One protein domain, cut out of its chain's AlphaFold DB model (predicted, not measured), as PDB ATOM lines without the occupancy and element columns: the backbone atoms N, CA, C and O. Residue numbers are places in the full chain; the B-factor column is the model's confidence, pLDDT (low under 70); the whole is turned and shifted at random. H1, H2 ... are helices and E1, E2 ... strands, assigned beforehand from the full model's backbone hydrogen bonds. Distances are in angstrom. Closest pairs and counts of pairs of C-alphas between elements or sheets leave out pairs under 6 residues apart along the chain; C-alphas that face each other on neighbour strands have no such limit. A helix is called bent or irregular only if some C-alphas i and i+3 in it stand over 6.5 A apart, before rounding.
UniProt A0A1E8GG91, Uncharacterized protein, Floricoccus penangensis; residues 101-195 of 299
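This is residues 101 to 195 of the 299 residues of an uncharacterized protein of Floricoccus penangensis (UniProt A0A1E8GG91). Look for one long antiparallel sheet curled round into a nearly closed barrel, with E4 coming near E6 where the two ends of the sheet approach each other while the edge strands E4 and E5 stay apart. A short last helix, H1, sits outside the barrel and only grazes it, mostly beside E2, E1 and E3. You have 95 printed residues, mostly strand, with nine named strands E1 to E9 followed by H1; the sheet's order is E4 E3 E2 E1 E9 E8 E7 E6 E5. The whole is compact, with a radius of gyration of the C-alphas of 12.5 A, and rounded, spanning 30 by 30 by 24 A.

Begin with E9, residues 180 to 185, the hinge of a folded sheet, one sheet bent back on itself into two leaves that face each other. Its pairing is staggered: residues 182 to 184 pair with E1, residues 101 to 103, where N 184 and O 101 are 2.7 A apart, and residues 180 to 182 pair with E8, residues 171 to 175, where N 181 and O 173 are 2.8 A apart. In one leaf, E1, E2 at 109 to 114, E3 at 120 to 125 and E4 at 133 to 136 form a meander, each strand the antiparallel neighbour of the one before; look at N 110 and O 102, 2.9 A, N 123 and O 111, 2.9 A, and N 135 and O 122, 2.8 A. In the other, E5 at 141 to 143, E6 at 146 to 155, E7 at 158 to 165 and E8 run on to E9 as a second meander; look at N 148 and O 141, 2.9 A, N 163 and O 147, 2.8 A, and N 174 and O 162, 2.8 A. Across the leaves, the closest C-alphas of E4 and E6 are those of Phe 135 and Leu 151, 6.4 A apart. H1, residues 188 to 194, only grazes the sheet with its residues 190 to 194; in it every O i to N i+4 pair is within hydrogen-bond range.

Find C-alpha 101 at (186.690, 149.899, 161.768), where E1 begins. E6, the longest strand, runs 22.1 A from C-alpha 146 at (184.768, 159.724, 148.117) and bends by 85 degrees at residue 152. E7 covers 20.1 A, E2 16.5 A, E3 16.3 A, E9 16.2 A and E8 13.6 A. H1 spans 10.0 A and ends at C-alpha 194, (186.701, 140.499, 163.820).

The C-alphas farthest apart, those of Ser 130 and Gly 144, are 33.9 A apart. The printed part has no cut and no long link. Its mean pLDDT is 73.4, with low-confidence stretches including residues 113 to 121, 127 to 140 and 187 to 195.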
ATOM      1  N   TYR A 101     188.146 150.007 161.722       81.62
ATOM      2  CA  TYR A 101     186.690 149.899 161.768       81.62
ATOM      3  C   TYR A 101     186.036 151.267 161.665       81.62
ATOM      4  O   TYR A 101     186.416 152.175 162.393       81.62
ATOM      5  N   TRP A 102     184.969 151.395 160.890       85.25
ATOM      6  CA  TRP A 102     183.972 152.432 161.128       85.25
ATOM      7  C   TRP A 102     183.024 151.905 162.192       85.25
ATOM      8  O   TRP A 102     182.534 150.784 162.061       85.25
ATOM      9  N   LYS A 103     182.807 152.675 163.260       83.00
ATOM     10  CA  LYS A 103     182.036 152.239 164.432       83.00
ATOM     11  C   LYS A 103     181.141 153.362 164.961       83.00
ATOM     12  O   LYS A 103     181.551 154.525 164.928       83.00
ATOM     13  N   ASN A 104     179.963 153.016 165.484       82.38
ATOM     14  CA  ASN A 104     179.081 153.941 166.210       82.38
ATOM     15  C   ASN A 104     179.104 153.744 167.737       82.38
ATOM     16  O   ASN A 104     179.793 152.871 168.274       82.38
ATOM     17  N   SER A 105     178.336 154.582 168.439       77.00
ATOM     18  CA  SER A 105     178.087 154.501 169.886       77.00
ATOM     19  C   SER A 105     177.551 153.142 170.333       77.00
ATOM     20  O   SER A 105     177.877 152.674 171.422       77.00
ATOM     21  N   ASP A 106     176.760 152.502 169.475       76.31
ATOM     22  CA  ASP A 106     175.924 151.346 169.798       76.31
ATOM     23  C   ASP A 106     176.684 150.017 169.625       76.31
ATOM     24  O   ASP A 106     176.124 148.931 169.778       76.31
ATOM     25  N   GLY A 107     177.980 150.092 169.304       70.31
ATOM     26  CA  GLY A 107     178.864 148.941 169.141       70.31
ATOM     27  C   GLY A 107     178.828 148.291 167.756       70.31
ATOM     28  O   GLY A 107     179.599 147.361 167.526       70.31
ATOM     29  N   GLN A 108     177.989 148.783 166.842       80.25
ATOM     30  CA  GLN A 108     177.902 148.321 165.454       80.25
ATOM     31  C   GLN A 108     179.148 148.775 164.683       80.25
ATOM     32  O   GLN A 108     179.706 149.837 164.977       80.25
ATOM     33  N   TYR A 109     179.624 147.956 163.743       81.75
ATOM     34  CA  TYR A 109     180.914 148.175 163.086       81.75
ATOM     35  C   TYR A 109     180.963 147.636 161.654       81.75
ATOM     36  O   TYR A 109     180.317 146.644 161.333       81.75
ATOM     37  N   ILE A 110     181.781 148.267 160.811       80.31
ATOM     38  CA  ILE A 110     182.178 147.775 159.486       80.31
ATOM     39  C   ILE A 110     183.702 147.884 159.384       80.31
ATOM     40  O   ILE A 110     184.275 148.892 159.792       80.31
ATOM     41  N   THR A 111     184.363 146.892 158.796       75.38
ATOM     42  CA  THR A 111     185.743 146.984 158.288       75.38
ATOM     43  C   THR A 111     185.767 146.663 156.792       75.38
ATOM     44  O   THR A 111     184.889 145.945 156.313       75.38
ATOM     45  N   PHE A 112     186.749 147.180 156.047       71.06
ATOM     46  CA  PHE A 112     186.894 146.926 154.608       71.06
ATOM     47  C   PHE A 112     188.207 146.199 154.306       71.06
ATOM     48  O   PHE A 112     189.287 146.685 154.635       71.06
ATOM     49  N   LYS A 113     188.114 145.062 153.615       64.81
ATOM     50  CA  LYS A 113     189.244 144.365 152.990       64.81
ATOM     51  C   LYS A 113     189.334 144.899 151.557       64.81
ATOM     52  O   LYS A 113     188.511 144.545 150.712       64.81
ATOM     53  N   SER A 114     190.281 145.803 151.297       54.38
ATOM     54  CA  SER A 114     190.657 146.151 149.919       54.38
ATOM     55  C   SER A 114     191.368 144.952 149.293       54.38
ATOM     56  O   SER A 114     192.211 144.336 149.950       54.38
ATOM     57  N   ASN A 115     191.033 144.604 148.050       51.31
ATOM     58  CA  ASN A 115     191.773 143.607 147.282       51.31
ATOM     59  C   ASN A 115     192.591 144.259 146.153       51.31
ATOM     60  O   ASN A 115     192.382 145.414 145.778       51.31
ATOM     61  N   TYR A 116     193.527 143.495 145.588       40.72
ATOM     62  CA  TYR A 116     194.445 143.968 144.545       40.72
ATOM     63  C   TYR A 116     193.756 144.415 143.237       40.72
ATOM     64  O   TYR A 116     194.394 145.061 142.410       40.72
ATOM     65  N   GLU A 117     192.465 144.117 143.048       51.12
ATOM     66  CA  GLU A 117     191.671 144.509 141.875       51.12
ATOM     67  C   GLU A 117     190.823 145.777 142.105       51.12
ATOM     68  O   GLU A 117     190.002 146.131 141.260       51.12
ATOM     69  N   LYS A 118     191.026 146.493 143.224       52.12
ATOM     70  CA  LYS A 118     190.262 147.692 143.638       52.12
ATOM     71  C   LYS A 118     188.783 147.441 143.956       52.12
ATOM     72  O   LYS A 118     188.024 148.401 144.082       52.12
ATOM     73  N   THR A 119     188.364 146.186 144.113       53.66
ATOM     74  CA  THR A 119     187.049 145.883 144.688       53.66
ATOM     75  C   THR A 119     187.181 145.787 146.207       53.66
ATOM     76  O   THR A 119     188.096 145.159 146.742       53.66
ATOM     77  N   PHE A 120     186.291 146.480 146.916       62.66
ATOM     78  CA  PHE A 120     186.284 146.528 148.376       62.66
ATOM     79  C   PHE A 120     185.211 145.579 148.899       62.66
ATOM     80  O   PHE A 120     184.078 145.597 148.418       62.66
ATOM     81  N   ILE A 121     185.558 144.769 149.898       65.56
ATOM     82  CA  ILE A 121     184.609 143.885 150.580       65.56
ATOM     83  C   ILE A 121     184.466 144.362 152.024       65.56
ATOM     84  O   ILE A 121     185.449 144.440 152.765       65.56
ATOM     85  N   GLY A 122     183.241 144.715 152.412       70.62
ATOM     86  CA  GLY A 122     182.878 145.079 153.776       70.62
ATOM     87  C   GLY A 122     182.520 143.866 154.621       70.62
ATOM     88  O   GLY A 122     181.865 142.948 154.140       70.62
ATOM     89  N   TYR A 123     182.918 143.894 155.889       70.31
ATOM     90  CA  TYR A 123     182.611 142.881 156.898       70.31
ATOM     91  C   TYR A 123     182.124 143.574 158.172       70.31
ATOM     92  O   TYR A 123     182.704 144.588 158.569       70.31
ATOM     93  N   GLY A 124     181.118 143.019 158.845       69.75
ATOM     94  CA  GLY A 124     180.729 143.440 160.195       69.75
ATOM     95  C   GLY A 124     179.222 143.524 160.409       69.75
ATOM     96  O   GLY A 124     178.440 142.905 159.688       69.75
ATOM     97  N   LYS A 125     178.816 144.294 161.418       71.50
ATOM     98  CA  LYS A 125     177.435 144.398 161.888       71.50
ATOM     99  C   LYS A 125     176.793 145.717 161.486       71.50
ATOM    100  O   LYS A 125     177.095 146.758 162.069       71.50
ATOM    101  N   LEU A 126     175.871 145.664 160.525       72.94
ATOM    102  CA  LEU A 126     175.086 146.829 160.115       72.94
ATOM    103  C   LEU A 126     173.946 147.160 161.098       72.94
ATOM    104  O   LEU A 126     173.423 146.263 161.770       72.94
ATOM    105  N   PRO A 127     173.487 148.427 161.124       67.69
ATOM    106  CA  PRO A 127     172.247 148.821 161.785       67.69
ATOM    107  C   PRO A 127     171.074 147.905 161.414       67.69
ATOM    108  O   PRO A 127     170.784 147.681 160.240       67.69
ATOM    109  N   GLY A 128     170.390 147.371 162.428       65.38
ATOM    110  CA  GLY A 128     169.239 146.476 162.264       65.38
ATOM    111  C   GLY A 128     169.569 145.001 161.989       65.38
ATOM    112  O   GLY A 128     168.650 144.185 162.006       65.38
ATOM    113  N   GLN A 129     170.838 144.624 161.779       65.25
ATOM    114  CA  GLN A 129     171.223 143.220 161.590       65.25
ATOM    115  C   GLN A 129     171.525 142.519 162.927       65.25
ATOM    116  O   GLN A 129     172.154 143.072 163.832       65.25
ATOM    117  N   SER A 130     171.057 141.276 163.068       61.84
ATOM    118  CA  SER A 130     171.198 140.473 164.293       61.84
ATOM    119  C   SER A 130     172.591 139.860 164.463       61.84
ATOM    120  O   SER A 130     173.057 139.713 165.595       61.84
ATOM    121  N   ALA A 131     173.268 139.564 163.355       57.88
ATOM    122  CA  ALA A 131     174.600 138.973 163.261       57.88
ATOM    123  C   ALA A 131     175.472 139.766 162.273       57.88
ATOM    124  O   ALA A 131     174.991 140.710 161.643       57.88
ATOM    125  N   ASP A 132     176.738 139.379 162.157       64.25
ATOM    126  CA  ASP A 132     177.691 140.001 161.239       64.25
ATOM    127  C   ASP A 132     177.508 139.437 159.816       64.25
ATOM    128  O   ASP A 132     177.092 138.288 159.632       64.25
ATOM    129  N   GLY A 133     177.820 140.240 158.798       61.91
ATOM    130  CA  GLY A 133     177.680 139.866 157.392       61.91
ATOM    131  C   GLY A 133     178.785 140.427 156.500       61.91
ATOM    132  O   GLY A 133     179.619 141.226 156.936       61.91
ATOM    133  N   ILE A 134     178.769 139.987 155.240       64.38
ATOM    134  CA  ILE A 134     179.614 140.503 154.158       64.38
ATOM    135  C   ILE A 134     178.790 141.407 153.232       64.38
ATOM    136  O   ILE A 134     177.652 141.086 152.880       64.38
ATOM    137  N   PHE A 135     179.388 142.522 152.809       68.00
ATOM    138  CA  PHE A 135     178.779 143.535 151.947       68.00
ATOM    139  C   PHE A 135     179.712 143.837 150.774       68.00
ATOM    140  O   PHE A 135     180.844 144.279 150.975       68.00
ATOM    141  N   ASN A 136     179.248 143.595 149.549       65.31
ATOM    142  CA  ASN A 136     180.020 143.910 148.354       65.31
ATOM    143  C   ASN A 136     179.949 145.418 148.042       65.31
ATOM    144  O   ASN A 136     178.950 146.086 148.308       65.31
ATOM    145  N   ILE A 137     181.042 145.952 147.499       64.38
ATOM    146  CA  ILE A 137     181.223 147.359 147.128       64.38
ATOM    147  C   ILE A 137     181.821 147.449 145.704       64.38
ATOM    148  O   ILE A 137     182.459 148.436 145.349       64.38
ATOM    149  N   SER A 138     181.632 146.413 144.872       55.09
ATOM    150  CA  SER A 138     182.027 146.390 143.451       55.09
ATOM    151  C   SER A 138     181.402 147.523 142.642       55.09
ATOM    152  O   SER A 138     182.055 148.100 141.778       55.09
ATOM    153  N   ASP A 139     180.165 147.884 142.978       60.19
ATOM    154  CA  ASP A 139     179.371 148.916 142.306       60.19
ATOM    155  C   ASP A 139     179.684 150.329 142.851       60.19
ATOM    156  O   ASP A 139     178.894 151.266 142.706       60.19
ATOM    157  N   ALA A 140     180.845 150.492 143.496       69.69
ATOM    158  CA  ALA A 140     181.339 151.761 144.009       69.69
ATOM    159  C   ALA A 140     181.443 152.826 142.910       69.69
ATOM    160  O   ALA A 140     182.278 152.739 142.005       69.69
ATOM    161  N   LYS A 141     180.710 153.933 143.073       76.81
ATOM    162  CA  LYS A 141     181.096 155.184 142.424       76.81
ATOM    163  C   LYS A 141     182.224 155.822 143.235       76.81
ATOM    164  O   LYS A 141     182.011 156.285 144.353       76.81
ATOM    165  N   ILE A 142     183.405 155.885 142.632       77.00
ATOM    166  CA  ILE A 142     184.550 156.655 143.125       77.00
ATOM    167  C   ILE A 142     184.432 158.093 142.600       77.00
ATOM    168  O   ILE A 142     184.213 158.300 141.406       77.00
ATOM    169  N   ASP A 143     184.586 159.084 143.477       80.81
ATOM    170  CA  ASP A 143     184.573 160.510 143.136       80.81
ATOM    171  C   ASP A 143     185.598 161.268 144.002       80.81
ATOM    172  O   ASP A 143     185.339 161.643 145.149       80.81
ATOM    173  N   GLY A 144     186.824 161.401 143.479       81.88
ATOM    174  CA  GLY A 144     187.967 161.974 144.197       81.88
ATOM    175  C   GLY A 144     188.251 161.258 145.522       81.88
ATOM    176  O   GLY A 144     188.621 160.085 145.545       81.88
ATOM    177  N   ASN A 145     188.050 161.970 146.631       83.25
ATOM    178  CA  ASN A 145     188.228 161.469 147.996       83.25
ATOM    179  C   ASN A 145     187.010 160.689 148.538       83.25
ATOM    180  O   ASN A 145     186.938 160.449 149.743       83.25
ATOM    181  N   THR A 146     186.039 160.330 147.695       85.69
ATOM    182  CA  THR A 146     184.768 159.724 148.117       85.69
ATOM    183  C   THR A 146     184.505 158.396 147.409       85.69
ATOM    184  O   THR A 146     184.694 158.287 146.199       85.69
ATOM    185  N   ILE A 147     184.021 157.402 148.153       83.38
ATOM    186  CA  ILE A 147     183.419 156.166 147.634       83.38
ATOM    187  C   ILE A 147     181.950 156.155 148.048       83.38
ATOM    188  O   ILE A 147     181.661 156.170 149.242       83.38
ATOM    189  N   SER A 148     181.028 156.065 147.093       85.44
ATOM    190  CA  SER A 148     179.603 155.835 147.366       85.44
ATOM    191  C   SER A 148     179.162 154.498 146.782       85.44
ATOM    192  O   SER A 148     179.418 154.223 145.610       85.44
ATOM    193  N   SER A 149     178.475 153.675 147.575       81.38
ATOM    194  CA  SER A 149     177.968 152.367 147.145       81.38
ATOM    195  C   SER A 149     176.636 152.032 147.804       81.38
ATOM    196  O   SER A 149     176.335 152.505 148.902       81.38
ATOM    197  N   LYS A 150     175.847 151.180 147.149       79.31
ATOM    198  CA  LYS A 150     174.660 150.574 147.754       79.31
ATOM    199  C   LYS A 150     175.052 149.358 148.588       79.31
ATOM    200  O   LYS A 150     175.964 148.620 148.237       79.31
ATOM    201  N   LEU A 151     174.323 149.141 149.673       74.62
ATOM    202  CA  LEU A 151     174.381 147.929 150.478       74.62
ATOM    203  C   LEU A 151     173.255 147.000 150.022       74.62
ATOM    204  O   LEU A 151     172.083 147.304 150.239       74.62
ATOM    205  N   GLU A 152     173.599 145.858 149.428       62.12
ATOM    206  CA  GLU A 152     172.618 144.891 148.900       62.12
ATOM    207  C   GLU A 152     171.629 144.383 149.969       62.12
ATOM    208  O   GLU A 152     170.489 144.066 149.648       62.12
ATOM    209  N   ASN A 153     172.052 144.366 151.241       62.06
ATOM    210  CA  ASN A 153     171.253 143.990 152.416       62.06
ATOM    211  C   ASN A 153     171.055 145.166 153.405       62.06
ATOM    212  O   ASN A 153     170.968 144.962 154.619       62.06
ATOM    213  N   GLY A 154     171.045 146.407 152.909       64.06
ATOM    214  CA  GLY A 154     170.779 147.594 153.725       64.06
ATOM    215  C   GLY A 154     169.324 147.674 154.202       64.06
ATOM    216  O   GLY A 154     168.400 147.327 153.470       64.06
ATOM    217  N   ILE A 155     169.110 148.124 155.441       63.84
ATOM    218  CA  ILE A 155     167.797 148.080 156.104       63.84
ATOM    219  C   ILE A 155     167.154 149.470 156.106       63.84
ATOM    220  O   ILE A 155     167.705 150.423 156.655       63.84
ATOM    221  N   GLY A 156     165.964 149.577 155.505       74.19
ATOM    222  CA  GLY A 156     165.210 150.830 155.407       74.19
ATOM    223  C   GLY A 156     166.013 151.932 154.713       74.19
ATOM    224  O   GLY A 156     166.573 151.726 153.632       74.19
ATOM    225  N   ASP A 157     166.110 153.087 155.369       78.69
ATOM    226  CA  ASP A 157     166.858 154.252 154.888       78.69
ATOM    227  C   ASP A 157     168.384 154.128 155.074       78.69
ATOM    228  O   ASP A 157     169.101 155.105 154.891       78.69
ATOM    229  N   LYS A 158     168.915 152.937 155.389       78.62
ATOM    230  CA  LYS A 158     170.360 152.654 155.504       78.62
ATOM    231  C   LYS A 158     170.819 151.686 154.415       78.62
ATOM    232  O   LYS A 158     171.347 150.609 154.691       78.62
ATOM    233  N   ASN A 159     170.565 152.062 153.161       81.62
ATOM    234  CA  ASN A 159     170.813 151.234 151.974       81.62
ATOM    235  C   ASN A 159     171.921 151.757 151.050       81.62
ATOM    236  O   ASN A 159     172.316 151.065 150.116       81.62
ATOM    237  N   THR A 160     172.451 152.946 151.320       86.06
ATOM    238  CA  THR A 160     173.577 153.542 150.603       86.06
ATOM    239  C   THR A 160     174.582 154.069 151.621       86.06
ATOM    240  O   THR A 160     174.211 154.809 152.533       86.06
ATOM    241  N   ILE A 161     175.853 153.696 151.454       87.25
ATOM    242  CA  ILE A 161     176.979 154.241 152.216       87.25
ATOM    243  C   ILE A 161     177.790 155.207 151.361       87.25
ATOM    244  O   ILE A 161     177.922 155.036 150.149       87.25
ATOM    245  N   THR A 162     178.360 156.216 152.009       89.38
ATOM    246  CA  THR A 162     179.350 157.122 151.432       89.38
ATOM    247  C   THR A 162     180.529 157.251 152.389       89.38
ATOM    248  O   THR A 162     180.374 157.735 153.511       89.38
ATOM    249  N   ILE A 163     181.697 156.776 151.957       87.12
ATOM    250  CA  ILE A 163     182.966 156.851 152.680       87.12
ATOM    251  C   ILE A 163     183.739 158.056 152.140       87.12
ATOM    252  O   ILE A 163     184.021 158.112 150.943       87.12
ATOM    253  N   THR A 164     184.110 158.999 153.002       89.00
ATOM    254  CA  THR A 164     184.863 160.203 152.624       89.00
ATOM    255  C   THR A 164     186.212 160.228 153.337       89.00
ATOM    256  O   THR A 164     186.290 160.086 154.558       89.00
ATOM    257  N   SER A 165     187.282 160.416 152.563       86.12
ATOM    258  CA  SER A 165     188.660 160.510 153.041       86.12
ATOM    259  C   SER A 165     189.082 161.973 153.201       86.12
ATOM    260  O   SER A 165     189.303 162.696 152.228       86.12
ATOM    261  N   ASN A 166     189.233 162.413 154.448       82.81
ATOM    262  CA  ASN A 166     189.715 163.748 154.819       82.81
ATOM    263  C   ASN A 166     191.245 163.768 155.030       82.81
ATOM    264  O   ASN A 166     191.786 164.690 155.639       82.81
ATOM    265  N   GLY A 167     191.941 162.723 154.570       71.56
ATOM    266  CA  GLY A 167     193.359 162.459 154.812       71.56
ATOM    267  C   GLY A 167     193.583 161.011 155.253       71.56
ATOM    268  O   GLY A 167     192.647 160.330 155.666       71.56
ATOM    269  N   LYS A 168     194.836 160.538 155.189       66.88
ATOM    270  CA  LYS A 168     195.200 159.118 155.386       66.88
ATOM    271  C   LYS A 168     194.604 158.500 156.655       66.88
ATOM    272  O   LYS A 168     194.147 157.361 156.623       66.88
ATOM    273  N   ASP A 169     194.581 159.253 157.754       67.38
ATOM    274  CA  ASP A 169     194.136 158.797 159.078       67.38
ATOM    275  C   ASP A 169     192.754 159.339 159.502       67.38
ATOM    276  O   ASP A 169     192.305 159.052 160.609       67.38
ATOM    277  N   ASN A 170     192.062 160.099 158.644       79.81
ATOM    278  CA  ASN A 170     190.754 160.694 158.938       79.81
ATOM    279  C   ASN A 170     189.747 160.305 157.849       79.81
ATOM    280  O   ASN A 170     189.718 160.904 156.774       79.81
ATOM    281  N   MET A 171     188.916 159.302 158.137       86.50
ATOM    282  CA  MET A 171     187.874 158.837 157.225       86.50
ATOM    283  C   MET A 171     186.546 158.679 157.952       86.50
ATOM    284  O   MET A 171     186.478 158.082 159.030       86.50
ATOM    285  N   THR A 172     185.480 159.154 157.321       89.75
ATOM    286  CA  THR A 172     184.104 159.014 157.798       89.75
ATOM    287  C   THR A 172     183.328 158.089 156.873       89.75
ATOM    288  O   THR A 172     183.531 158.102 155.662       89.75
ATOM    289  N   LEU A 173     182.433 157.285 157.439       89.06
ATOM    290  CA  LEU A 173     181.409 156.548 156.706       89.06
ATOM    291  C   LEU A 173     180.066 157.160 157.079       89.06
ATOM    292  O   LEU A 173     179.769 157.332 158.256       89.06
ATOM    293  N   SER A 174     179.269 157.502 156.080       91.25
ATOM    294  CA  SER A 174     177.928 158.058 156.244       91.25
ATOM    295  C   SER A 174     176.899 157.133 155.611       91.25
ATOM    296  O   SER A 174     177.136 156.592 154.529       91.25
ATOM    297  N   PHE A 175     175.763 156.957 156.275       89.94
ATOM    298  CA  PHE A 175     174.569 156.353 155.693       89.94
ATOM    299  C   PHE A 175     173.670 157.439 155.101       89.94
ATOM    300  O   PHE A 175     173.732 158.607 155.488       89.94
ATOM    301  N   ASN A 176     172.803 157.063 154.162       88.88
ATOM    302  CA  ASN A 176     171.900 158.002 153.496       88.88
ATOM    303  C   ASN A 176     170.731 158.518 154.370       88.88
ATOM    304  O   ASN A 176     169.950 159.330 153.879       88.88
ATOM    305  N   ASP A 177     170.612 158.085 155.631       87.00
ATOM    306  CA  ASP A 177     169.755 158.708 156.655       87.00
ATOM    307  C   ASP A 177     170.479 159.814 157.455       87.00
ATOM    308  O   ASP A 177     169.844 160.557 158.203       87.00
ATOM    309  N   GLY A 178     171.799 159.944 157.285       87.69
ATOM    310  CA  GLY A 178     172.650 160.905 157.983       87.69
ATOM    311  C   GLY A 178     173.441 160.340 159.167       87.69
ATOM    312  O   GLY A 178     174.217 161.091 159.765       87.69
ATOM    313  N   GLU A 179     173.313 159.052 159.518       88.94
ATOM    314  CA  GLU A 179     174.182 158.463 160.545       88.94
ATOM    315  C   GLU A 179     175.648 158.468 160.073       88.94
ATOM    316  O   GLU A 179     175.954 158.059 158.952       88.94
ATOM    317  N   THR A 180     176.565 158.937 160.927       90.19
ATOM    318  CA  THR A 180     177.995 159.089 160.610       90.19
ATOM    319  C   THR A 180     178.877 158.315 161.584       90.19
ATOM    320  O   THR A 180     178.789 158.462 162.801       90.19
ATOM    321  N   TRP A 181     179.733 157.460 161.032       90.75
ATOM    322  CA  TRP A 181     180.663 156.584 161.737       90.75
ATOM    323  C   TRP A 181     182.098 157.034 161.444       90.75
ATOM    324  O   TRP A 181     182.424 157.410 160.315       90.75
ATOM    325  N   ASN A 182     182.980 156.965 162.439       87.38
ATOM    326  CA  ASN A 182     184.376 157.395 162.307       87.38
ATOM    327  C   ASN A 182     185.314 156.188 162.227       87.38
ATOM    328  O   ASN A 182     185.080 155.188 162.910       87.38
ATOM    329  N   LEU A 183     186.382 156.294 161.429       85.56
ATOM    330  CA  LEU A 183     187.428 155.276 161.349       85.56
ATOM    331  C   LEU A 183     188.245 155.208 162.652       85.56
ATOM    332  O   LEU A 183     189.038 156.093 162.965       85.56
ATOM    333  N   VAL A 184     188.102 154.099 163.367       82.75
ATOM    334  CA  VAL A 184     188.961 153.656 164.464       82.75
ATOM    335  C   VAL A 184     190.035 152.740 163.877       82.75
ATOM    336  O   VAL A 184     189.744 151.626 163.441       82.75
ATOM    337  N   ARG A 185     191.286 153.208 163.842       75.19
ATOM    338  CA  ARG A 185     192.435 152.406 163.392       75.19
ATOM    339  C   ARG A 185     192.725 151.254 164.357       75.19
ATOM    340  O   ARG A 185     192.568 151.402 165.565       75.19
ATOM    341  N   THR A 186     193.159 150.122 163.810       70.56
ATOM    342  CA  THR A 186     193.379 148.857 164.534       70.56
ATOM    343  C   THR A 186     194.498 148.062 163.840       70.56
ATOM    344  O   THR A 186     194.852 148.365 162.698       70.56
ATOM    345  N   SER A 187     195.078 147.054 164.487       68.25
ATOM    346  CA  SER A 187     196.062 146.166 163.852       68.25
ATOM    347  C   SER A 187     195.409 145.194 162.859       68.25
ATOM    348  O   SER A 187     194.251 144.807 163.005       68.25
ATOM    349  N   GLN A 188     196.164 144.720 161.865       61.88
ATOM    350  CA  GLN A 188     195.644 143.744 160.898       61.88
ATOM    351  C   GLN A 188     195.272 142.395 161.551       61.88
ATOM    352  O   GLN A 188     194.368 141.710 161.075       61.88
ATOM    353  N   GLU A 189     195.896 142.052 162.681       63.41
ATOM    354  CA  GLU A 189     195.522 140.900 163.511       63.41
ATOM    355  C   GLU A 189     194.163 141.076 164.203       63.41
ATOM    356  O   GLU A 189     193.451 140.101 164.427       63.41
ATOM    357  N   GLU A 190     193.798 142.302 164.587       64.19
ATOM    358  CA  GLU A 190     192.477 142.606 165.154       64.19
ATOM    359  C   GLU A 190     191.397 142.533 164.071       64.19
ATOM    360  O   GLU A 190     190.364 141.904 164.299       64.19
ATOM    361  N   ILE A 191     191.675 143.035 162.859       60.81
ATOM    362  CA  ILE A 191     190.773 142.879 161.703       60.81
ATOM    363  C   ILE A 191     190.481 141.396 161.452       60.81
ATOM    364  O   ILE A 191     189.315 141.013 161.361       60.81
ATOM    365  N   GLN A 192     191.511 140.546 161.435       60.78
ATOM    366  CA  GLN A 192     191.350 139.093 161.296       60.78
ATOM    367  C   GLN A 192     190.521 138.471 162.435       60.78
ATOM    368  O   GLN A 192     189.702 137.597 162.177       60.78
ATOM    369  N   LYS A 193     190.661 138.945 163.683       59.31
ATOM    370  CA  LYS A 193     189.854 138.482 164.835       59.31
ATOM    371  C   LYS A 193     188.389 138.948 164.794       59.31
ATOM    372  O   LYS A 193     187.563 138.372 165.495       59.31
ATOM    373  N   SER A 194     188.072 139.986 164.017       55.88
ATOM    374  CA  SER A 194     186.701 140.499 163.820       55.88
ATOM    375  C   SER A 194     185.986 139.959 162.580       55.88
ATOM    376  O   SER A 194     184.795 140.216 162.397       55.88
ATOM    377  N   GLN A 195     186.718 139.264 161.709       57.75
ATOM    378  CA  GLN A 195     186.146 138.511 160.600       57.75
ATOM    379  C   GLN A 195     185.531 137.216 161.156       57.75
ATOM    380  O   GLN A 195     186.035 136.682 162.150       57.75
TER     381      GLN A 195